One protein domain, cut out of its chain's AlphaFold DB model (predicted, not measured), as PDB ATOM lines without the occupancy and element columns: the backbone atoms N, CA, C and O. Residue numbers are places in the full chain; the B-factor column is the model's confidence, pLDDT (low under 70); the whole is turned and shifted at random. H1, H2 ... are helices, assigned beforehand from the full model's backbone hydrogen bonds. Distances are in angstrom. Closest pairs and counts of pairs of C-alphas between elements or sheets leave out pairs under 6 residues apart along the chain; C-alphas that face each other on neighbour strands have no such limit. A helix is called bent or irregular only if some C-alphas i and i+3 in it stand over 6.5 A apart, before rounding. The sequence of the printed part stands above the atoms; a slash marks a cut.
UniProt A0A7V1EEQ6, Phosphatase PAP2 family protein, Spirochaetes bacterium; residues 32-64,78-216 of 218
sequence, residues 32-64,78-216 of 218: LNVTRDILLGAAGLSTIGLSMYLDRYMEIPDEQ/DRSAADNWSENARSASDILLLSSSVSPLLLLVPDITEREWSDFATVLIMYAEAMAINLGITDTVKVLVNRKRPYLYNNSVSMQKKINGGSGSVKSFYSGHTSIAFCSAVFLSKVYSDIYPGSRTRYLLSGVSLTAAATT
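What this domain is: This is residues 32 to 64 and 78 to 216 of the 218 residues of the protein "Phosphatase PAP2 family protein" of Spirochaetes bacterium (UniProt A0A7V1EEQ6). This is an elongated bundle of long helices lying roughly side by side: H4, the bent helix H3 and H9 are set round H8, and H1 packs along the far side of H4. The short helices H2, H5, H6 and H7 gather loosely at one end of the bundle, where H4 ends and H3 begins. The printed part has 172 residues with nine named helices, H1 to H9 in chain order, and no named strand; the class is all helix. It is only just loose, close to compact, with a radius of gyration of the C-alphas of 18.8 A and spans of 60 by 35 by 21 A.

How they stand to each other: H4, residues 117 to 145, touches H1, residues 34 to 57, the same way at a shallow tilt of 28 degrees; their closest C-alphas, Gly 44 and Ile 133, are 3.9 A apart. With residues 127 to 139 alone H4 touches H8, residues 176 to 195, opposite ways at a shallow tilt of 29 degrees; the closest C-alphas, Thr 138 and Gly 176, are 6.6 A apart. H3, residues 87 to 113, was assigned as one helix by its hydrogen bonds but is bent: C-alphas 101 and 104 are 7.1 A apart. Its arm H3a, residues 87 to 101, touches H8, with C-alphas 100 and 181 closest at 5.2 A. Its arm H3b, residues 104 to 113, is irregular, with C-alphas 107 and 110 6.9 A apart; it forms a helical hairpin with H4, C-alphas 112 and 120 being closest at 5.7 A. H8 and H9, residues 201 to 214, form another hairpin at a shallow tilt of 5 degrees, with C-alphas 181 and 213 closest at 4.9 A. H1 and H9 are apart. H2, residues 79 to 83, touches H5, residues 150 to 153, with C-alphas 82 and 150 closest at 4.2 A. H6, residues 159 to 163, and H7, residues 166 to 170, touch no helix but are near H5. In H3a, H4, H6, H8 and H9 every O i to N i+4 pair is within hydrogen-bond range, against 18 of 20 in H1, 4 of 6 in H3b and 0 of 1 in H2 and in H7, which each have 2 of 2 O i to N i+3 pairs within range; H5 is too short for an O i to N i+4 pair.

Where its parts are: H4 measures 41.9 A from C-alpha 117 at (6.998, 41.381, 29.592) to C-alpha 145. H1 measures 35.3 A from C-alpha 34 at (23.045, 43.874, 22.642), H8 28.6 A and H3a 20.9 A. H9 measures 19.7 A and ends with C-alpha 214 at (25.376, 32.748, 54.751).

The domain as a whole: The C-alphas farthest apart, Gln 64 and Gly 198, are 60.6 A apart. Residues 65 to 77, in the link from H1 to H2, are not printed, and C-alphas 64 and 78 are 23.1 A apart across the cut. The links that are printed whole are tight. Mean pLDDT of the printed part is 93.8; residue 114 is under 70.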
ATOM      1  N   LEU A  32      18.353  46.265  28.245       95.81
ATOM      2  CA  LEU A  32      19.304  45.397  27.564       95.81
ATOM      3  C   LEU A  32      20.097  46.199  26.537       95.81
ATOM      4  O   LEU A  32      19.558  47.021  25.795       95.81
ATOM      5  N   ASN A  33      21.385  45.905  26.454       97.12
ATOM      6  CA  ASN A  33      22.270  46.404  25.427       97.12
ATOM      7  C   ASN A  33      22.945  45.226  24.726       97.12
ATOM      8  O   ASN A  33      23.838  44.594  25.281       97.12
ATOM      9  N   VAL A  34      22.585  45.011  23.458       96.31
ATOM     10  CA  VAL A  34      23.045  43.874  22.642       96.31
ATOM     11  C   VAL A  34      24.551  43.632  22.756       96.31
ATOM     12  O   VAL A  34      24.977  42.501  22.954       96.31
ATOM     13  N   THR A  35      25.377  44.676  22.651       97.75
ATOM     14  CA  THR A  35      26.834  44.520  22.738       97.75
ATOM     15  C   THR A  35      27.279  44.114  24.140       97.75
ATOM     16  O   THR A  35      28.083  43.196  24.275       97.75
ATOM     17  N   ARG A  36      26.774  44.783  25.182       97.38
ATOM     18  CA  ARG A  36      27.139  44.492  26.575       97.38
ATOM     19  C   ARG A  36      26.712  43.085  26.980       97.38
ATOM     20  O   ARG A  36      27.538  42.344  27.501       97.38
ATOM     21  N   ASP A  37      25.472  42.724  26.692       97.50
ATOM     22  CA  ASP A  37      24.870  41.465  27.126       97.50
ATOM     23  C   ASP A  37      25.500  40.275  26.384       97.50
ATOM     24  O   ASP A  37      25.845  39.258  26.983       97.50
ATOM     25  N   ILE A  38      25.815  40.430  25.088       97.81
ATOM     26  CA  ILE A  38      26.605  39.426  24.355       97.81
ATOM     27  C   ILE A  38      27.988  39.250  24.986       97.81
ATOM     28  O   ILE A  38      28.443  38.116  25.136       97.81
ATOM     29  N   LEU A  39      28.672  40.336  25.359       98.00
ATOM     30  CA  LEU A  39      29.997  40.243  25.978       98.00
ATOM     31  C   LEU A  39      29.938  39.580  27.360       98.00
ATOM     32  O   LEU A  39      30.784  38.737  27.658       98.00
ATOM     33  N   LEU A  40      28.943  39.915  28.185       97.69
ATOM     34  CA  LEU A  40      28.742  39.309  29.504       97.69
ATOM     35  C   LEU A  40      28.373  37.827  29.389       97.69
ATOM     36  O   LEU A  40      29.003  36.986  30.036       97.69
ATOM     37  N   GLY A  41      27.427  37.491  28.513       97.62
ATOM     38  CA  GLY A  41      27.045  36.113  28.224       97.62
ATOM     39  C   GLY A  41      28.217  35.288  27.688       97.62
ATOM     40  O   GLY A  41      28.483  34.190  28.183       97.62
ATOM     41  N   ALA A  42      28.983  35.830  26.736       97.75
ATOM     42  CA  ALA A  42      30.178  35.178  26.205       97.75
ATOM     43  C   ALA A  42      31.253  34.983  27.281       97.75
ATOM     44  O   ALA A  42      31.866  33.915  27.334       97.75
ATOM     45  N   ALA A  43      31.469  35.961  28.165       96.81
ATOM     46  CA  ALA A  43      32.405  35.835  29.281       96.81
ATOM     47  C   ALA A  43      31.973  34.733  30.266       96.81
ATOM     48  O   ALA A  43      32.785  33.882  30.643       96.81
ATOM     49  N   GLY A  44      30.688  34.690  30.629       97.12
ATOM     50  CA  GLY A  44      30.125  33.637  31.475       97.12
ATOM     51  C   GLY A  44      30.295  32.246  30.858       97.12
ATOM     52  O   GLY A  44      30.876  31.355  31.473       97.12
ATOM     53  N   LEU A  45      29.890  32.067  29.601       97.62
ATOM     54  CA  LEU A  45      30.035  30.785  28.903       97.62
ATOM     55  C   LEU A  45      31.500  30.375  28.710       97.62
ATOM     56  O   LEU A  45      31.829  29.198  28.851       97.62
ATOM     57  N   SER A  46      32.392  31.328  28.436       97.56
ATOM     58  CA  SER A  46      33.825  31.051  28.271       97.56
ATOM     59  C   SER A  46      34.463  30.570  29.572       97.56
ATOM     60  O   SER A  46      35.256  29.632  29.552       97.56
ATOM     61  N   THR A  47      34.103  31.167  30.713       95.06
ATOM     62  CA  THR A  47      34.618  30.734  32.024       95.06
ATOM     63  C   THR A  47      34.083  29.358  32.430       95.06
ATOM     64  O   THR A  47      34.841  28.551  32.965       95.06
ATOM     65  N   ILE A  48      32.830  29.030  32.098       97.69
ATOM     66  CA  ILE A  48      32.292  27.666  32.248       97.69
ATOM     67  C   ILE A  48      33.036  26.680  31.333       97.69
ATOM     68  O   ILE A  48      33.459  25.613  31.774       97.69
ATOM     69  N   GLY A  49      33.243  27.026  30.061       97.88
ATOM     70  CA  GLY A  49      33.980  26.177  29.123       97.88
ATOM     71  C   GLY A  49      35.419  25.912  29.580       97.88
ATOM     72  O   GLY A  49      35.898  24.779  29.497       97.88
ATOM     73  N   LEU A  50      36.083  26.935  30.126       97.25
ATOM     74  CA  LEU A  50      37.414  26.819  30.713       97.25
ATOM     75  C   LEU A  50      37.418  25.870  31.917       97.25
ATOM     76  O   LEU A  50      38.265  24.980  31.971       97.25
ATOM     77  N   SER A  51      36.475  26.014  32.855       96.62
ATOM     78  CA  SER A  51      36.413  25.131  34.025       96.62
ATOM     79  C   SER A  51      36.202  23.670  33.619       96.62
ATOM     80  O   SER A  51      36.908  22.793  34.114       96.62
ATOM     81  N   MET A  52      35.320  23.401  32.648       96.75
ATOM     82  CA  MET A  52      35.081  22.060  32.100       96.75
ATOM     83  C   MET A  52      36.295  21.480  31.366       96.75
ATOM     84  O   MET A  52      36.489  20.263  31.347       96.75
ATOM     85  N   TYR A  53      37.090  22.327  30.711       97.44
ATOM     86  CA  TYR A  53      38.329  21.905  30.066       97.44
ATOM     87  C   TYR A  53      39.382  21.518  31.108       97.44
ATOM     88  O   TYR A  53      39.947  20.427  31.029       97.44
ATOM     89  N   LEU A  54      39.598  22.377  32.106       96.12
ATOM     90  CA  LEU A  54      40.573  22.154  33.171       96.12
ATOM     91  C   LEU A  54      40.206  20.948  34.056       96.12
ATOM     92  O   LEU A  54      41.100  20.232  34.499       96.12
ATOM     93  N   ASP A  55      38.910  20.676  34.259       95.56
ATOM     94  CA  ASP A  55      38.415  19.559  35.082       95.56
ATOM     95  C   ASP A  55      38.965  18.196  34.641       95.56
ATOM     96  O   ASP A  55      39.159  17.299  35.458       95.56
ATOM     97  N   ARG A  56      39.262  18.052  33.343       94.12
ATOM     98  CA  ARG A  56      39.780  16.816  32.735       94.12
ATOM     99  C   ARG A  56      41.203  16.474  33.170       94.12
ATOM    100  O   ARG A  56      41.627  15.342  32.971       94.12
ATOM    101  N   TYR A  57      41.932  17.448  33.708       93.00
ATOM    102  CA  TYR A  57      43.332  17.315  34.110       93.00
ATOM    103  C   TYR A  57      43.511  17.297  35.630       93.00
ATOM    104  O   TYR A  57      44.645  17.278  36.104       93.00
ATOM    105  N   MET A  58      42.423  17.328  36.404       93.12
ATOM    106  CA  MET A  58      42.531  17.244  37.856       93.12
ATOM    107  C   MET A  58      42.953  15.850  38.300       93.12
ATOM    108  O   MET A  58      42.417  14.837  37.853       93.12
ATOM    109  N   GLU A  59      43.859  15.827  39.265       92.94
ATOM    110  CA  GLU A  59      44.202  14.625  40.005       92.94
ATOM    111  C   GLU A  59      43.058  14.261  40.958       92.94
ATOM    112  O   GLU A  59      42.667  15.055  41.819       92.94
ATOM    113  N   ILE A  60      42.503  13.063  40.780       95.19
ATOM    114  CA  ILE A  60      41.457  12.510  41.637       95.19
ATOM    115  C   ILE A  60      42.128  11.462  42.528       95.19
ATOM    116  O   ILE A  60      42.681  10.512  41.979       95.19
ATOM    117  N   PRO A  61      42.079  11.612  43.866       94.94
ATOM    118  CA  PRO A  61      42.767  10.700  44.765       94.94
ATOM    119  C   PRO A  61      42.144   9.306  44.698       94.94
ATOM    120  O   PRO A  61      40.915   9.164  44.763       94.94
ATOM    121  N   ASP A  62      42.991   8.289  44.598       95.25
ATOM    122  CA  ASP A  62      42.576   6.895  44.678       95.25
ATOM    123  C   ASP A  62      42.470   6.407  46.138       95.25
ATOM    124  O   ASP A  62      42.581   7.171  47.102       95.25
ATOM    125  N   GLU A  63      42.193   5.117  46.328       96.12
ATOM    126  CA  GLU A  63      42.077   4.532  47.667       96.12
ATOM    127  C   GLU A  63      43.382   4.631  48.476       96.12
ATOM    128  O   GLU A  63      43.342   4.892  49.682       96.12
ATOM    129  N   GLN A  64      44.534   4.445  47.829       96.12
ATOM    130  CA  GLN A  64      45.834   4.523  48.483       96.12
ATOM    131  C   GLN A  64      46.135   5.965  48.901       96.12
ATOM    132  O   GLN A  64      46.550   6.192  50.041       96.12
ATOM    133  N   ASP A  78      40.183  25.219  59.265       92.69
ATOM    134  CA  ASP A  78      39.301  24.307  58.523       92.69
ATOM    135  C   ASP A  78      39.306  22.866  59.054       92.69
ATOM    136  O   ASP A  78      38.444  22.063  58.697       92.69
ATOM    137  N   ARG A  79      40.280  22.502  59.894       94.88
ATOM    138  CA  ARG A  79      40.503  21.117  60.338       94.88
ATOM    139  C   ARG A  79      39.281  20.484  61.003       94.88
ATOM    140  O   ARG A  79      39.065  19.282  60.857       94.88
ATOM    141  N   SER A  80      38.481  21.268  61.721       94.50
ATOM    142  CA  SER A  80      37.261  20.779  62.371       94.50
ATOM    143  C   SER A  80      36.208  20.309  61.364       94.50
ATOM    144  O   SER A  80      35.441  19.402  61.674       94.50
ATOM    145  N   ALA A  81      36.182  20.846  60.139       93.38
ATOM    146  CA  ALA A  81      35.226  20.435  59.112       93.38
ATOM    147  C   ALA A  81      35.358  18.945  58.755       93.38
ATOM    148  O   ALA A  81      34.370  18.315  58.383       93.38
ATOM    149  N   ALA A  82      36.548  18.358  58.925       95.19
ATOM    150  CA  ALA A  82      36.763  16.935  58.679       95.19
ATOM    151  C   ALA A  82      35.977  16.041  59.652       95.19
ATOM    152  O   ALA A  82      35.601  14.943  59.265       95.19
ATOM    153  N   ASP A  83      35.652  16.503  60.863       93.19
ATOM    154  CA  ASP A  83      34.855  15.724  61.825       93.19
ATOM    155  C   ASP A  83      33.346  15.931  61.675       93.19
ATOM    156  O   ASP A  83      32.557  15.151  62.201       93.19
ATOM    157  N   ASN A  84      32.923  16.977  60.967       92.81
ATOM    158  CA  ASN A  84      31.536  17.439  60.961       92.81
ATOM    159  C   ASN A  84      30.720  16.870  59.791       92.81
ATOM    160  O   ASN A  84      29.893  17.560  59.197       92.81
ATOM    161  N   TRP A  85      30.936  15.595  59.457       93.25
ATOM    162  CA  TRP A  85      30.152  14.928  58.423       93.25
ATOM    163  C   TRP A  85      28.712  14.647  58.888       93.25
ATOM    164  O   TRP A  85      28.464  14.005  59.905       93.25
ATOM    165  N   SER A  86      27.749  15.112  58.102       94.19
ATOM    166  CA  SER A  86      26.311  15.095  58.356       94.19
ATOM    167  C   SER A  86      25.517  15.169  57.045       94.19
ATOM    168  O   SER A  86      25.387  16.218  56.414       94.19
ATOM    169  N   GLU A  87      24.893  14.060  56.655       92.38
ATOM    170  CA  GLU A  87      24.008  14.032  55.478       92.38
ATOM    171  C   GLU A  87      22.793  14.963  55.645       92.38
ATOM    172  O   GLU A  87      22.343  15.584  54.689       92.38
ATOM    173  N   ASN A  88      22.299  15.143  56.874       94.88
ATOM    174  CA  ASN A  88      21.184  16.056  57.139       94.88
ATOM    175  C   ASN A  88      21.551  17.520  56.861       94.88
ATOM    176  O   ASN A  88      20.722  18.276  56.359       94.88
ATOM    177  N   ALA A  89      22.769  17.931  57.221       93.94
ATOM    178  CA  ALA A  89      23.230  19.291  56.974       93.94
ATOM    179  C   ALA A  89      23.524  19.513  55.484       93.94
ATOM    180  O   ALA A  89      23.167  20.563  54.954       93.94
ATOM    181  N   ARG A  90      24.023  18.481  54.786       92.94
ATOM    182  CA  ARG A  90      24.127  18.472  53.322       92.94
ATOM    183  C   ARG A  90      22.779  18.732  52.660       92.94
ATOM    184  O   ARG A  90      22.654  19.676  51.891       92.94
ATOM    185  N   SER A  91      21.759  17.943  52.998       95.38
ATOM    186  CA  SER A  91      20.424  18.111  52.415       95.38
ATOM    187  C   SER A  91      19.806  19.469  52.750       95.38
ATOM    188  O   SER A  91      19.134  20.059  51.910       95.38
ATOM    189  N   ALA A  92      20.033  19.992  53.960       94.38
ATOM    190  CA  ALA A  92      19.579  21.333  54.321       94.38
ATOM    191  C   ALA A  92      20.273  22.418  53.478       94.38
ATOM    192  O   ALA A  92      19.599  23.321  52.988       94.38
ATOM    193  N   SER A  93      21.587  22.303  53.269       94.00
ATOM    194  CA  SER A  93      22.350  23.195  52.392       94.00
ATOM    195  C   SER A  93      21.853  23.130  50.944       94.00
ATOM    196  O   SER A  93      21.634  24.179  50.343       94.00
ATOM    197  N   ASP A  94      21.566  21.937  50.413       95.62
ATOM    198  CA  ASP A  94      20.999  21.762  49.066       95.62
ATOM    199  C   ASP A  94      19.636  22.471  48.919       95.62
ATOM    200  O   ASP A  94      19.389  23.159  47.926       95.62
ATOM    201  N   ILE A  95      18.758  22.358  49.925       95.00
ATOM    202  CA  ILE A  95      17.455  23.045  49.941       95.00
ATOM    203  C   ILE A  95      17.634  24.563  50.007       95.00
ATOM    204  O   ILE A  95      16.935  25.292  49.300       95.00
ATOM    205  N   LEU A  96      18.545  25.052  50.852       91.94
ATOM    206  CA  LEU A  96      18.811  26.484  50.979       91.94
ATOM    207  C   LEU A  96      19.414  27.051  49.692       91.94
ATOM    208  O   LEU A  96      18.963  28.101  49.248       91.94
ATOM    209  N   LEU A  97      20.351  26.339  49.060       95.19
ATOM    210  CA  LEU A  97      20.882  26.690  47.744       95.19
ATOM    211  C   LEU A  97      19.746  26.833  46.733       95.19
ATOM    212  O   LEU A  97      19.605  27.898  46.139       95.19
ATOM    213  N   LEU A  98      18.910  25.800  46.580       95.25
ATOM    214  CA  LEU A  98      17.789  25.838  45.641       95.25
ATOM    215  C   LEU A  98      16.869  27.028  45.935       95.25
ATOM    216  O   LEU A  98      16.541  27.784  45.025       95.25
ATOM    217  N   SER A  99      16.503  27.218  47.205       92.38
ATOM    218  CA  SER A  99      15.622  28.302  47.653       92.38
ATOM    219  C   SER A  99      16.209  29.678  47.336       92.38
ATOM    220  O   SER A  99      15.516  30.531  46.781       92.38
ATOM    221  N   SER A 100      17.492  29.895  47.629       93.88
ATOM    222  CA  SER A 100      18.194  31.134  47.297       93.88
ATOM    223  C   SER A 100      18.261  31.344  45.789       93.88
ATOM    224  O   SER A 100      17.936  32.438  45.337       93.88
ATOM    225  N   SER A 101      18.592  30.310  45.008       95.00
ATOM    226  CA  SER A 101      18.704  30.386  43.546       95.00
ATOM    227  C   SER A 101      17.401  30.758  42.848       95.00
ATOM    228  O   SER A 101      17.441  31.465  41.842       95.00
ATOM    229  N   VAL A 102      16.251  30.320  43.365       94.56
ATOM    230  CA  VAL A 102      14.944  30.661  42.774       94.56
ATOM    231  C   VAL A 102      14.350  31.958  43.317       94.56
ATOM    232  O   VAL A 102      13.471  32.534  42.680       94.56
ATOM    233  N   SER A 103      14.830  32.451  44.466       92.88
ATOM    234  CA  SER A 103      14.263  33.628  45.131       92.88
ATOM    235  C   SER A 103      14.235  34.912  44.290       92.88
ATOM    236  O   SER A 103      13.216  35.599  44.379       92.88
ATOM    237  N   PRO A 104      15.229  35.239  43.428       92.62
ATOM    238  CA  PRO A 104      15.128  36.408  42.561       92.62
ATOM    239  C   PRO A 104      13.902  36.346  41.657       92.62
ATOM    240  O   PRO A 104      13.154  37.308  41.565       92.62
ATOM    241  N   LEU A 105      13.652  35.189  41.045       89.06
ATOM    242  CA  LEU A 105      12.512  35.021  40.156       89.06
ATOM    243  C   LEU A 105      11.205  35.032  40.951       89.06
ATOM    244  O   LEU A 105      10.297  35.778  40.619       89.06
ATOM    245  N   LEU A 106      11.110  34.276  42.045       88.19
ATOM    246  CA  LEU A 106       9.864  34.203  42.815       88.19
ATOM    247  C   LEU A 106       9.425  35.548  43.406       88.19
ATOM    248  O   LEU A 106       8.226  35.790  43.513       88.19
ATOM    249  N   LEU A 107      10.376  36.397  43.803       87.31
ATOM    250  CA  LEU A 107      10.084  37.644  44.511       87.31
ATOM    251  C   LEU A 107      10.067  38.880  43.607       87.31
ATOM    252  O   LEU A 107       9.519  39.897  44.012       87.31
ATOM    253  N   LEU A 108      10.654  38.815  42.409       85.44
ATOM    254  CA  LEU A 108      10.645  39.931  41.459       85.44
ATOM    255  C   LEU A 108       9.599  39.754  40.347       85.44
ATOM    256  O   LEU A 108       9.070  40.742  39.852       85.44
ATOM    257  N   VAL A 109       9.283  38.517  39.944       78.62
ATOM    258  CA  VAL A 109       8.410  38.243  38.785       78.62
ATOM    259  C   VAL A 109       6.995  38.802  38.919       78.62
ATOM    260  O   VAL A 109       6.554  39.410  37.942       78.62
ATOM    261  N   PRO A 110       6.274  38.638  40.049       74.94
ATOM    262  CA  PRO A 110       4.906  39.145  40.157       74.94
ATOM    263  C   PRO A 110       4.825  40.638  39.822       74.94
ATOM    264  O   PRO A 110       4.081  41.032  38.932       74.94
ATOM    265  N   ASP A 111       5.707  41.438  40.414       72.25
ATOM    266  CA  ASP A 111       5.698  42.892  40.247       72.25
ATOM    267  C   ASP A 111       6.186  43.349  38.866       72.25
ATOM    268  O   ASP A 111       5.751  44.377  38.347       72.25
ATOM    269  N   ILE A 112       7.133  42.618  38.272       73.62
ATOM    270  CA  ILE A 112       7.708  42.979  36.973       73.62
ATOM    271  C   ILE A 112       6.756  42.606  35.833       73.62
ATOM    272  O   ILE A 112       6.592  43.376  34.890       73.62
ATOM    273  N   THR A 113       6.106  41.445  35.916       71.00
ATOM    274  CA  THR A 113       5.179  40.980  34.868       71.00
ATOM    275  C   THR A 113       3.886  41.786  34.806       71.00
ATOM    276  O   THR A 113       3.292  41.880  33.734       71.00
ATOM    277  N   GLU A 114       3.479  42.418  35.909       69.75
ATOM    278  CA  GLU A 114       2.372  43.381  35.925       69.75
ATOM    279  C   GLU A 114       2.691  44.686  35.177       69.75
ATOM    280  O   GLU A 114       1.768  45.402  34.785       69.75
ATOM    281  N   ARG A 115       3.976  44.995  34.953       72.19
ATOM    282  CA  ARG A 115       4.415  46.182  34.206       72.19
ATOM    283  C   ARG A 115       4.481  45.887  32.715       72.19
ATOM    284  O   ARG A 115       3.599  46.300  31.970       72.19
ATOM    285  N   GLU A 116       5.515  45.160  32.295       82.38
ATOM    286  CA  GLU A 116       5.751  44.769  30.908       82.38
ATOM    287  C   GLU A 116       6.552  43.459  30.834       82.38
ATOM    288  O   GLU A 116       7.464  43.200  31.619       82.38
ATOM    289  N   TRP A 117       6.257  42.628  29.830       83.12
ATOM    290  CA  TRP A 117       6.998  41.381  29.592       83.12
ATOM    291  C   TRP A 117       8.477  41.608  29.234       83.12
ATOM    292  O   TRP A 117       9.314  40.746  29.518       83.12
ATOM    293  N   SER A 118       8.803  42.750  28.624       87.81
ATOM    294  CA  SER A 118      10.169  43.196  28.310       87.81
ATOM    295  C   SER A 118      11.026  43.317  29.568       87.81
ATOM    296  O   SER A 118      12.129  42.777  29.595       87.81
ATOM    297  N   ASP A 119      10.498  43.934  30.626       89.88
ATOM    298  CA  ASP A 119      11.211  44.130  31.894       89.88
ATOM    299  C   ASP A 119      11.559  42.785  32.550       89.88
ATOM    300  O   ASP A 119      12.660  42.590  33.078       89.88
ATOM    301  N   PHE A 120      10.644  41.810  32.469       89.56
ATOM    302  CA  PHE A 120      10.891  40.452  32.961       89.56
ATOM    303  C   PHE A 120      12.032  39.782  32.194       89.56
ATOM    304  O   PHE A 120      12.933  39.206  32.811       89.56
ATOM    305  N   ALA A 121      12.024  39.881  30.861       91.75
ATOM    306  CA  ALA A 121      13.095  39.343  30.032       91.75
ATOM    307  C   ALA A 121      14.447  39.996  30.360       91.75
ATOM    308  O   ALA A 121      15.451  39.289  30.469       91.75
ATOM    309  N   THR A 122      14.470  41.313  30.595       94.44
ATOM    310  CA  THR A 122      15.670  42.043  31.018       94.44
ATOM    311  C   THR A 122      16.233  41.496  32.328       94.44
ATOM    312  O   THR A 122      17.404  41.118  32.374       94.44
ATOM    313  N   VAL A 123      15.413  41.366  33.377       94.75
ATOM    314  CA  VAL A 123      15.875  40.818  34.668       94.75
ATOM    315  C   VAL A 123      16.327  39.366  34.539       94.75
ATOM    316  O   VAL A 123      17.329  38.981  35.146       94.75
ATOM    317  N   LEU A 124      15.629  38.557  33.741       95.25
ATOM    318  CA  LEU A 124      15.995  37.161  33.523       95.25
ATOM    319  C   LEU A 124      17.366  37.029  32.846       95.25
ATOM    320  O   LEU A 124      18.180  36.216  33.288       95.25
ATOM    321  N   ILE A 125      17.633  37.832  31.812       96.88
ATOM    322  CA  ILE A 125      18.922  37.840  31.105       96.88
ATOM    323  C   ILE A 125      20.039  38.302  32.041       96.88
ATOM    324  O   ILE A 125      21.021  37.580  32.200       96.88
ATOM    325  N   MET A 126      19.848  39.415  32.757       97.50
ATOM    326  CA  MET A 126      20.828  39.900  33.735       97.50
ATOM    327  C   MET A 126      21.137  38.851  34.814       97.50
ATOM    328  O   MET A 126      22.286  38.691  35.233       97.50
ATOM    329  N   TYR A 127      20.118  38.122  35.284       97.94
ATOM    330  CA  TYR A 127      20.316  37.075  36.281       97.94
ATOM    331  C   TYR A 127      21.076  35.877  35.707       97.94
ATOM    332  O   TYR A 127      21.980  35.348  36.358       97.94
ATOM    333  N   ALA A 128      20.747  35.466  34.479       98.00
ATOM    334  CA  ALA A 128      21.444  34.392  33.784       98.00
ATOM    335  C   ALA A 128      22.924  34.735  33.549       98.00
ATOM    336  O   ALA A 128      23.786  33.888  33.782       98.00
ATOM    337  N   GLU A 129      23.233  35.972  33.160       98.19
ATOM    338  CA  GLU A 129      24.605  36.468  33.005       98.19
ATOM    339  C   GLU A 129      25.373  36.444  34.327       98.19
ATOM    340  O   GLU A 129      26.470  35.881  34.397       98.19
ATOM    341  N   ALA A 130      24.782  36.993  35.396       98.25
ATOM    342  CA  ALA A 130      25.384  36.995  36.727       98.25
ATOM    343  C   ALA A 130      25.685  35.567  37.208       98.25
ATOM    344  O   ALA A 130      26.787  35.288  37.686       98.25
ATOM    345  N   MET A 131      24.736  34.648  37.024       98.25
ATOM    346  CA  MET A 131      24.892  33.242  37.390       98.25
ATOM    347  C   MET A 131      25.942  32.536  36.533       98.25
ATOM    348  O   MET A 131      26.766  31.813  37.086       98.25
ATOM    349  N   ALA A 132      25.963  32.755  35.217       98.31
ATOM    350  CA  ALA A 132      26.937  32.130  34.323       98.31
ATOM    351  C   ALA A 132      28.371  32.545  34.676       98.31
ATOM    352  O   ALA A 132      29.245  31.689  34.816       98.31
ATOM    353  N   ILE A 133      28.597  33.843  34.894       98.31
ATOM    354  CA  ILE A 133      29.894  34.372  35.328       98.31
ATOM    355  C   ILE A 133      30.269  33.803  36.702       98.31
ATOM    356  O   ILE A 133      31.384  33.312  36.887       98.31
ATOM    357  N   ASN A 134      29.341  33.818  37.663       98.56
ATOM    358  CA  ASN A 134      29.598  33.320  39.011       98.56
ATOM    359  C   ASN A 134      29.945  31.823  39.021       98.56
ATOM    360  O   ASN A 134      30.921  31.420  39.658       98.56
ATOM    361  N   LEU A 135      29.178  31.001  38.298       97.81
ATOM    362  CA  LEU A 135      29.416  29.563  38.153       97.81
ATOM    363  C   LEU A 135      30.770  29.294  37.498       97.81
ATOM    364  O   LEU A 135      31.574  28.541  38.048       97.81
ATOM    365  N   GLY A 136      31.050  29.952  36.371       97.81
ATOM    366  CA  GLY A 136      32.300  29.777  35.644       97.81
ATOM    367  C   GLY A 136      33.523  30.137  36.485       97.81
ATOM    368  O   GLY A 136      34.475  29.358  36.544       97.81
ATOM    369  N   ILE A 137      33.489  31.260  37.212       98.19
ATOM    370  CA  ILE A 137      34.573  31.656  38.126       98.19
ATOM    371  C   ILE A 137      34.702  30.661  39.282       98.19
ATOM    372  O   ILE A 137      35.808  30.208  39.580       98.19
ATOM    373  N   THR A 138      33.589  30.307  39.927       98.38
ATOM    374  CA  THR A 138      33.580  29.390  41.077       98.38
ATOM    375  C   THR A 138      34.198  28.048  40.708       98.38
ATOM    376  O   THR A 138      35.093  27.567  41.405       98.38
ATOM    377  N   ASP A 139      33.766  27.455  39.596       97.56
ATOM    378  CA  ASP A 139      34.272  26.159  39.159       97.56
ATOM    379  C   ASP A 139      35.707  26.244  38.641       97.56
ATOM    380  O   ASP A 139      36.504  25.357  38.939       97.56
ATOM    381  N   THR A 140      36.079  27.327  37.950       97.88
ATOM    382  CA  THR A 140      37.471  27.545  37.529       97.88
ATOM    383  C   THR A 140      38.402  27.586  38.740       97.88
ATOM    384  O   THR A 140      39.403  26.876  38.765       97.88
ATOM    385  N   VAL A 141      38.059  28.350  39.783       98.06
ATOM    386  CA  VAL A 141      38.859  28.410  41.018       98.06
ATOM    387  C   VAL A 141      38.925  27.042  41.692       98.06
ATOM    388  O   VAL A 141      40.010  26.605  42.068       98.06
ATOM    389  N   LYS A 142      37.798  26.332  41.804       97.94
ATOM    390  CA  LYS A 142      37.759  24.988  42.399       97.94
ATOM    391  C   LYS A 142      38.693  24.014  41.704       97.94
ATOM    392  O   LYS A 142      39.382  23.256  42.381       97.94
ATOM    393  N   VAL A 143      38.698  24.045  40.376       97.19
ATOM    394  CA  VAL A 143      39.537  23.176  39.558       97.19
ATOM    395  C   VAL A 143      41.012  23.556  39.681       97.19
ATOM    396  O   VAL A 143      41.845  22.683  39.899       97.19
ATOM    397  N   LEU A 144      41.340  24.850  39.614       96.62
ATOM    398  CA  LEU A 144      42.722  25.328  39.740       96.62
ATOM    399  C   LEU A 144      43.320  25.053  41.123       96.62
ATOM    400  O   LEU A 144      44.504  24.752  41.237       96.62
ATOM    401  N   VAL A 145      42.513  25.179  42.176       96.69
ATOM    402  CA  VAL A 145      42.969  24.973  43.555       96.69
ATOM    403  C   VAL A 145      43.013  23.483  43.913       96.69
ATOM    404  O   VAL A 145      43.813  23.099  44.762       96.69
ATOM    405  N   ASN A 146      42.172  22.649  43.287       96.56
ATOM    406  CA  ASN A 146      42.153  21.187  43.432       96.56
ATOM    407  C   ASN A 146      42.205  20.708  44.906       96.56
ATOM    408  O   ASN A 146      42.935  19.793  45.294       96.56
ATOM    409  N   ARG A 147      41.461  21.391  45.788       95.94
ATOM    410  CA  ARG A 147      41.498  21.151  47.236       95.94
ATOM    411  C   ARG A 147      40.587  19.997  47.656       95.94
ATOM    412  O   ARG A 147      39.357  20.130  47.651       95.94
ATOM    413  N   LYS A 148      41.197  18.936  48.190       96.25
ATOM    414  CA  LYS A 148      40.549  17.795  48.871       96.25
ATOM    415  C   LYS A 148      39.464  18.233  49.868       96.25
ATOM    416  O   LYS A 148      39.677  19.120  50.697       96.25
ATOM    417  N   ARG A 149      38.287  17.606  49.795       95.12
ATOM    418  CA  ARG A 149      37.152  17.865  50.690       95.12
ATOM    419  C   ARG A 149      37.404  17.282  52.081       95.12
ATOM    420  O   ARG A 149      37.942  16.180  52.185       95.12
ATOM    421  N   PRO A 150      36.924  17.943  53.150       95.00
ATOM    422  CA  PRO A 150      37.144  17.482  54.519       95.00
ATOM    423  C   PRO A 150      36.671  16.047  54.798       95.00
ATOM    424  O   PRO A 150      37.309  15.337  55.569       95.00
ATOM    425  N   TYR A 151      35.607  15.576  54.134       95.06
ATOM    426  CA  TYR A 151      35.094  14.217  54.345       95.06
ATOM    427  C   TYR A 151      36.088  13.113  53.940       95.06
ATOM    428  O   TYR A 151      35.956  11.985  54.411       95.06
ATOM    429  N   LEU A 152      37.081  13.407  53.086       96.56
ATOM    430  CA  LEU A 152      38.109  12.434  52.701       96.56
ATOM    431  C   LEU A 152      38.969  12.010  53.899       96.56
ATOM    432  O   LEU A 152      39.359  10.850  53.992       96.56
ATOM    433  N   TYR A 153      39.157  12.912  54.861       96.31
ATOM    434  CA  TYR A 153      39.932  12.706  56.086       96.31
ATOM    435  C   TYR A 153      39.109  12.068  57.218       96.31
ATOM    436  O   TYR A 153      39.636  11.792  58.293       96.31
ATOM    437  N   ASN A 154      37.803  11.870  57.017       95.12
ATOM    438  CA  ASN A 154      36.910  11.382  58.061       95.12
ATOM    439  C   ASN A 154      36.852   9.845  58.069       95.12
ATOM    440  O   ASN A 154      36.477   9.227  57.069       95.12
ATOM    441  N   ASN A 155      37.176   9.225  59.205       92.25
ATOM    442  CA  ASN A 155      37.152   7.767  59.374       92.25
ATOM    443  C   ASN A 155      35.733   7.180  59.479       92.25
ATOM    444  O   ASN A 155      35.551   5.986  59.262       92.25
ATOM    445  N   SER A 156      34.715   7.993  59.779       93.31
ATOM    446  CA  SER A 156      33.312   7.561  59.815       93.31
ATOM    447  C   SER A 156      32.654   7.521  58.432       93.31
ATOM    448  O   SER A 156      31.509   7.085  58.313       93.31
ATOM    449  N   VAL A 157      33.328   8.011  57.387       95.12
ATOM    450  CA  VAL A 157      32.832   7.997  56.004       95.12
ATOM    451  C   VAL A 157      33.424   6.790  55.284       95.12
ATOM    452  O   VAL A 157      34.640   6.614  55.262       95.12
ATOM    453  N   SER A 158      32.575   5.957  54.675       95.88
ATOM    454  CA  SER A 158      33.032   4.748  53.982       95.88
ATOM    455  C   SER A 158      33.933   5.074  52.787       95.88
ATOM    456  O   SER A 158      33.706   6.057  52.078       95.88
ATOM    457  N   MET A 159      34.917   4.212  52.514       96.44
ATOM    458  CA  MET A 159      35.813   4.369  51.361       96.44
ATOM    459  C   MET A 159      35.031   4.469  50.042       96.44
ATOM    460  O   MET A 159      35.279   5.360  49.234       96.44
ATOM    461  N   GLN A 160      33.985   3.653  49.881       95.56
ATOM    462  CA  GLN A 160      33.093   3.721  48.720       95.56
ATOM    463  C   GLN A 160      32.470   5.115  48.541       95.56
ATOM    464  O   GLN A 160      32.447   5.645  47.433       95.56
ATOM    465  N   LYS A 161      31.991   5.753  49.620       94.81
ATOM    466  CA  LYS A 161      31.444   7.118  49.554       94.81
ATOM    467  C   LYS A 161      32.522   8.132  49.171       94.81
ATOM    468  O   LYS A 161      32.207   9.095  48.472       94.81
ATOM    469  N   LYS A 162      33.765   7.919  49.617       95.62
ATOM    470  CA  LYS A 162      34.886   8.805  49.302       95.62
ATOM    471  C   LYS A 162      35.229   8.778  47.813       95.62
ATOM    472  O   LYS A 162      35.229   9.836  47.185       95.62
ATOM    473  N   ILE A 163      35.393   7.576  47.263       94.06
ATOM    474  CA  ILE A 163      35.706   7.323  45.849       94.06
ATOM    475  C   ILE A 163      34.562   7.776  44.934       94.06
ATOM    476  O   ILE A 163      34.796   8.472  43.946       94.06
ATOM    477  N   ASN A 164      33.305   7.487  45.297       94.00
ATOM    478  CA  ASN A 164      32.128   7.896  44.518       94.00
ATOM    479  C   ASN A 164      31.992   9.423  44.360       94.00
ATOM    480  O   ASN A 164      31.201   9.885  43.540       94.00
ATOM    481  N   GLY A 165      32.729  10.219  45.142       89.31
ATOM    482  CA  GLY A 165      32.781  11.668  44.977       89.31
ATOM    483  C   GLY A 165      33.462  12.124  43.683       89.31
ATOM    484  O   GLY A 165      33.198  13.246  43.248       89.31
ATOM    485  N   GLY A 166      34.316  11.291  43.073       92.25
ATOM    486  CA  GLY A 166      35.034  11.597  41.831       92.25
ATOM    487  C   GLY A 166      35.758  12.946  41.886       92.25
ATOM    488  O   GLY A 166      36.321  13.321  42.917       92.25
ATOM    489  N   SER A 167      35.663  13.729  40.808       91.62
ATOM    490  CA  SER A 167      36.212  15.092  40.744       91.62
ATOM    491  C   SER A 167      35.600  16.037  41.788       91.62
ATOM    492  O   SER A 167      36.243  16.980  42.244       91.62
ATOM    493  N   GLY A 168      34.378  15.768  42.261       93.00
ATOM    494  CA  GLY A 168      33.745  16.528  43.337       93.00
ATOM    495  C   GLY A 168      34.505  16.447  44.664       93.00
ATOM    496  O   GLY A 168      34.439  17.393  45.454       93.00
ATOM    497  N   SER A 169      35.265  15.372  44.892       94.94
ATOM    498  CA  SER A 169      36.040  15.145  46.119       94.94
ATOM    499  C   SER A 169      37.175  16.150  46.331       94.94
ATOM    500  O   SER A 169      37.611  16.339  47.464       94.94
ATOM    501  N   VAL A 170      37.587  16.859  45.279       96.19
ATOM    502  CA  VAL A 170      38.686  17.837  45.294       96.19
ATOM    503  C   VAL A 170      38.241  19.261  44.925       96.19
ATOM    504  O   VAL A 170      39.044  20.175  44.784       96.19
ATOM    505  N   LYS A 171      36.928  19.497  44.849       96.25
ATOM    506  CA  LYS A 171      36.333  20.814  44.557       96.25
ATOM    507  C   LYS A 171      35.739  21.474  45.801       96.25
ATOM    508  O   LYS A 171      34.528  21.746  45.850       96.25
ATOM    509  N   SER A 172      36.561  21.663  46.835       94.62
ATOM    510  CA  SER A 172      36.117  22.219  48.125       94.62
ATOM    511  C   SER A 172      36.279  23.736  48.265       94.62
ATOM    512  O   SER A 172      35.529  24.334  49.033       94.62
ATOM    513  N   PHE A 173      37.214  24.364  47.539       95.06
ATOM    514  CA  PHE A 173      37.525  25.782  47.727       95.06
ATOM    515  C   PHE A 173      37.144  26.656  46.527       95.06
ATOM    516  O   PHE A 173      37.594  26.395  45.419       95.06
ATOM    517  N   TYR A 174      36.387  27.737  46.710       95.50
ATOM    518  CA  TYR A 174      35.501  28.027  47.852       95.50
ATOM    519  C   TYR A 174      34.144  27.323  47.664       95.50
ATOM    520  O   TYR A 174      33.921  26.647  46.663       95.50
ATOM    521  N   SER A 175      33.232  27.412  48.635       96.50
ATOM    522  CA  SER A 175      31.937  26.718  48.566       96.50
ATOM    523  C   SER A 175      31.110  27.140  47.343       96.50
ATOM    524  O   SER A 175      30.917  28.327  47.088       96.50
ATOM    525  N   GLY A 176      30.578  26.148  46.618       96.94
ATOM    526  CA  GLY A 176      29.719  26.388  45.452       96.94
ATOM    527  C   GLY A 176      28.323  26.852  45.861       96.94
ATOM    528  O   GLY A 176      27.838  27.855  45.350       96.94
ATOM    529  N   HIS A 177      27.727  26.175  46.848       96.62
ATOM    530  CA  HIS A 177      26.437  26.548  47.428       96.62
ATOM    531  C   HIS A 177      26.442  27.985  47.934       96.62
ATOM    532  O   HIS A 177      25.560  28.764  47.590       96.62
ATOM    533  N   THR A 178      27.481  28.353  48.688       97.69
ATOM    534  CA  THR A 178      27.627  29.706  49.231       97.69
ATOM    535  C   THR A 178      27.822  30.731  48.125       97.69
ATOM    536  O   THR A 178      27.146  31.753  48.135       97.69
ATOM    537  N   SER A 179      28.678  30.440  47.141       98.44
ATOM    538  CA  SER A 179      28.883  31.309  45.977       98.44
ATOM    539  C   SER A 179      27.569  31.642  45.266       98.44
ATOM    540  O   SER A 179      27.203  32.806  45.105       98.44
ATOM    541  N   ILE A 180      26.823  30.602  44.889       98.25
ATOM    542  CA  ILE A 180      25.575  30.738  44.142       98.25
ATOM    543  C   ILE A 180      24.518  31.449  44.988       98.25
ATOM    544  O   ILE A 180      23.881  32.383  44.510       98.25
ATOM    545  N   ALA A 181      24.352  31.062  46.253       98.19
ATOM    546  CA  ALA A 181      23.347  31.666  47.118       98.19
ATOM    547  C   ALA A 181      23.604  33.161  47.363       98.19
ATOM    548  O   ALA A 181      22.655  33.945  47.356       98.19
ATOM    549  N   PHE A 182      24.867  33.573  47.531       98.44
ATOM    550  CA  PHE A 182      25.212  34.993  47.639       98.44
ATOM    551  C   PHE A 182      25.004  35.740  46.323       98.44
ATOM    552  O   PHE A 182      24.481  36.852  46.360       98.44
ATOM    553  N   CYS A 183      25.346  35.142  45.176       98.69
ATOM    554  CA  CYS A 183      25.057  35.728  43.867       98.69
ATOM    555  C   CYS A 183      23.555  36.035  43.727       98.69
ATOM    556  O   CYS A 183      23.179  37.174  43.450       98.69
ATOM    557  N   SER A 184      22.692  35.064  44.043       98.38
ATOM    558  CA  SER A 184      21.236  35.234  44.008       98.38
ATOM    559  C   SER A 184      20.726  36.261  45.021       98.38
ATOM    560  O   SER A 184      19.914  37.115  44.671       98.38
ATOM    561  N   ALA A 185      21.206  36.220  46.268       97.62
ATOM    562  CA  ALA A 185      20.772  37.139  47.320       97.62
ATOM    563  C   ALA A 185      21.158  38.597  47.026       97.62
ATOM    564  O   ALA A 185      20.346  39.506  47.221       97.62
ATOM    565  N   VAL A 186      22.378  38.827  46.531       98.31
ATOM    566  CA  VAL A 186      22.851  40.160  46.130       98.31
ATOM    567  C   VAL A 186      22.080  40.652  44.912       98.31
ATOM    568  O   VAL A 186      21.647  41.804  44.909       98.31
ATOM    569  N   PHE A 187      21.852  39.792  43.915       98.31
ATOM    570  CA  PHE A 187      21.058  40.142  42.739       98.31
ATOM    571  C   PHE A 187      19.638  40.570  43.133       98.31
ATOM    572  O   PHE A 187      19.223  41.682  42.814       98.31
ATOM    573  N   LEU A 188      18.932  39.738  43.907       96.81
ATOM    574  CA  LEU A 188      17.598  40.043  44.435       96.81
ATOM    575  C   LEU A 188      17.593  41.366  45.208       96.81
ATOM    576  O   LEU A 188      16.769  42.237  44.950       96.81
ATOM    577  N   SER A 189      18.541  41.533  46.131       95.75
ATOM    578  CA  SER A 189      18.677  42.742  46.946       95.75
ATOM    579  C   SER A 189      18.854  43.999  46.105       95.75
ATOM    580  O   SER A 189      18.229  45.024  46.387       95.75
ATOM    581  N   LYS A 190      19.716  43.931  45.085       96.50
ATOM    582  CA  LYS A 190      20.034  45.070  44.230       96.50
ATOM    583  C   LYS A 190      18.848  45.437  43.351       96.50
ATOM    584  O   LYS A 190      18.423  46.585  43.386       96.50
ATOM    585  N   VAL A 191      18.292  44.460  42.637       94.88
ATOM    586  CA  VAL A 191      17.169  44.680  41.719       94.88
ATOM    587  C   VAL A 191      15.945  45.187  42.473       94.88
ATOM    588  O   VAL A 191      15.351  46.185  42.076       94.88
ATOM    589  N   TYR A 192      15.625  44.594  43.625       92.62
ATOM    590  CA  TYR A 192      14.527  45.076  44.458       92.62
ATOM    591  C   TYR A 192      14.767  46.508  44.964       92.62
ATOM    592  O   TYR A 192      13.865  47.340  44.923       92.62
ATOM    593  N   SER A 193      15.983  46.826  45.422       92.56
ATOM    594  CA  SER A 193      16.310  48.176  45.908       92.56
ATOM    595  C   SER A 193      16.218  49.245  44.821       92.56
ATOM    596  O   SER A 193      15.870  50.382  45.136       92.56
ATOM    597  N   ASP A 194      16.538  48.886  43.577       92.81
ATOM    598  CA  ASP A 194      16.499  49.796  42.434       92.81
ATOM    599  C   ASP A 194      15.071  50.015  41.917       92.81
ATOM    600  O   ASP A 194      14.740  51.128  41.522       92.81
ATOM    601  N   ILE A 195      14.210  48.991  41.964       89.69
ATOM    602  CA  ILE A 195      12.781  49.106  41.616       89.69
ATOM    603  C   ILE A 195      12.000  49.853  42.716       89.69
ATOM    604  O   ILE A 195      11.053  50.588  42.420       89.69
ATOM    605  N   TYR A 196      12.414  49.702  43.980       87.88
ATOM    606  CA  TYR A 196      11.744  50.269  45.157       87.88
ATOM    607  C   TYR A 196      12.665  51.171  46.004       87.88
ATOM    608  O   TYR A 196      12.883  50.906  47.196       87.88
ATOM    609  N   PRO A 197      13.190  52.282  45.455       87.81
ATOM    610  CA  PRO A 197      14.203  53.099  46.127       87.81
ATOM    611  C   PRO A 197      13.695  53.827  47.383       87.81
ATOM    612  O   PRO A 197      14.499  54.188  48.246       87.81
ATOM    613  N   GLY A 198      12.383  54.039  47.512       86.12
ATOM    614  CA  GLY A 198      11.760  54.626  48.703       86.12
ATOM    615  C   GLY A 198      11.397  53.611  49.793       86.12
ATOM    616  O   GLY A 198      11.127  54.004  50.930       86.12
ATOM    617  N   SER A 199      11.404  52.310  49.482       86.38
ATOM    618  CA  SER A 199      10.890  51.302  50.405       86.38
ATOM    619  C   SER A 199      11.900  50.941  51.490       86.38
ATOM    620  O   SER A 199      13.053  50.606  51.216       86.38
ATOM    621  N   ARG A 200      11.448  50.904  52.748       89.31
ATOM    622  CA  ARG A 200      12.252  50.365  53.859       89.31
ATOM    623  C   ARG A 200      12.397  48.843  53.793       89.31
ATOM    624  O   ARG A 200      13.356  48.310  54.349       89.31
ATOM    625  N   THR A 201      11.490  48.149  53.100       87.12
ATOM    626  CA  THR A 201      11.505  46.680  52.977       87.12
ATOM    627  C   THR A 201      12.742  46.178  52.244       87.12
ATOM    628  O   THR A 201      13.182  45.068  52.518       87.12
ATOM    629  N   ARG A 202      13.376  47.012  51.407       88.62
ATOM    630  CA  ARG A 202      14.624  46.665  50.714       88.62
ATOM    631  C   ARG A 202      15.738  46.250  51.679       88.62
ATOM    632  O   ARG A 202      16.423  45.267  51.436       88.62
ATOM    633  N   TYR A 203      15.862  46.932  52.823       92.81
ATOM    634  CA  TYR A 203      16.875  46.605  53.830       92.81
ATOM    635  C   TYR A 203      16.565  45.288  54.537       92.81
ATOM    636  O   TYR A 203      17.472  44.500  54.801       92.81
ATOM    637  N   LEU A 204      15.282  45.041  54.820       91.00
ATOM    638  CA  LEU A 204      14.836  43.788  55.419       91.00
ATOM    639  C   LEU A 204      15.073  42.615  54.460       91.00
ATOM    640  O   LEU A 204      15.661  41.616  54.865       91.00
ATOM    641  N   LEU A 205      14.686  42.758  53.191       90.94
ATOM    642  CA  LEU A 205      14.902  41.756  52.150       90.94
ATOM    643  C   LEU A 205      16.391  41.439  51.977       90.94
ATOM    644  O   LEU A 205      16.769  40.267  51.919       90.94
ATOM    645  N   SER A 206      17.250  42.460  51.955       93.56
ATOM    646  CA  SER A 206      18.699  42.261  51.902       93.56
ATOM    647  C   SER A 206      19.234  41.540  53.127       93.56
ATOM    648  O   SER A 206      19.963  40.562  52.986       93.56
ATOM    649  N   GLY A 207      18.834  41.961  54.329       94.50
ATOM    650  CA  GLY A 207      19.241  41.297  55.565       94.50
ATOM    651  C   GLY A 207      18.838  39.821  55.586       94.50
ATOM    652  O   GLY A 207      19.669  38.958  55.871       94.50
ATOM    653  N   VAL A 208      17.587  39.518  55.228       91.62
ATOM    654  CA  VAL A 208      17.053  38.149  55.210       91.62
ATOM    655  C   VAL A 208      17.739  37.295  54.144       91.62
ATOM    656  O   VAL A 208      18.217  36.207  54.460       91.62
ATOM    657  N   SER A 209      17.829  37.776  52.901       93.25
ATOM    658  CA  SER A 209      18.402  37.003  51.789       93.25
ATOM    659  C   SER A 209      19.894  36.719  51.982       93.25
ATOM    660  O   SER A 209      20.329  35.584  51.784       93.25
ATOM    661  N   LEU A 210      20.674  37.701  52.448       95.44
ATOM    662  CA  LEU A 210      22.102  37.527  52.730       95.44
ATOM    663  C   LEU A 210      22.337  36.612  53.936       95.44
ATOM    664  O   LEU A 210      23.251  35.789  53.910       95.44
ATOM    665  N   THR A 211      21.497  36.703  54.971       94.00
ATOM    666  CA  THR A 211      21.574  35.784  56.118       94.00
ATOM    667  C   THR A 211      21.260  34.353  55.687       94.00
ATOM    668  O   THR A 211      21.989  33.432  56.049       94.00
ATOM    669  N   ALA A 212      20.226  34.153  54.864       90.75
ATOM    670  CA  ALA A 212      19.909  32.840  54.310       90.75
ATOM    671  C   ALA A 212      21.085  32.285  53.486       90.75
ATOM    672  O   ALA A 212      21.513  31.153  53.723       90.75
ATOM    673  N   ALA A 213      21.679  33.102  52.608       94.19
ATOM    674  CA  ALA A 213      22.854  32.721  51.827       94.19
ATOM    675  C   ALA A 213      24.050  32.332  52.714       94.19
ATOM    676  O   ALA A 213      24.694  31.315  52.457       94.19
ATOM    677  N   ALA A 214      24.306  33.063  53.803       94.69
ATOM    678  CA  ALA A 214      25.376  32.748  54.751       94.69
ATOM    679  C   ALA A 214      25.211  31.367  55.412       94.69
ATOM    680  O   ALA A 214      26.200  30.698  55.704       94.69
ATOM    681  N   THR A 215      23.971  30.903  55.600       92.75
ATOM    682  CA  THR A 215      23.682  29.594  56.215       92.75
ATOM    683  C   THR A 215      23.778  28.401  55.259       92.75
ATOM    684  O   THR A 215      23.602  27.263  55.685       92.75
ATOM    685  N   THR A 216      24.089  28.628  53.979       92.44
ATOM    686  CA  THR A 216      24.275  27.543  52.995       92.44
ATOM    687  C   THR A 216      25.615  26.822  53.126       92.44
ATOM    688  O   THR A 216      25.783  25.753  52.545       92.44
TER     689      THR A 216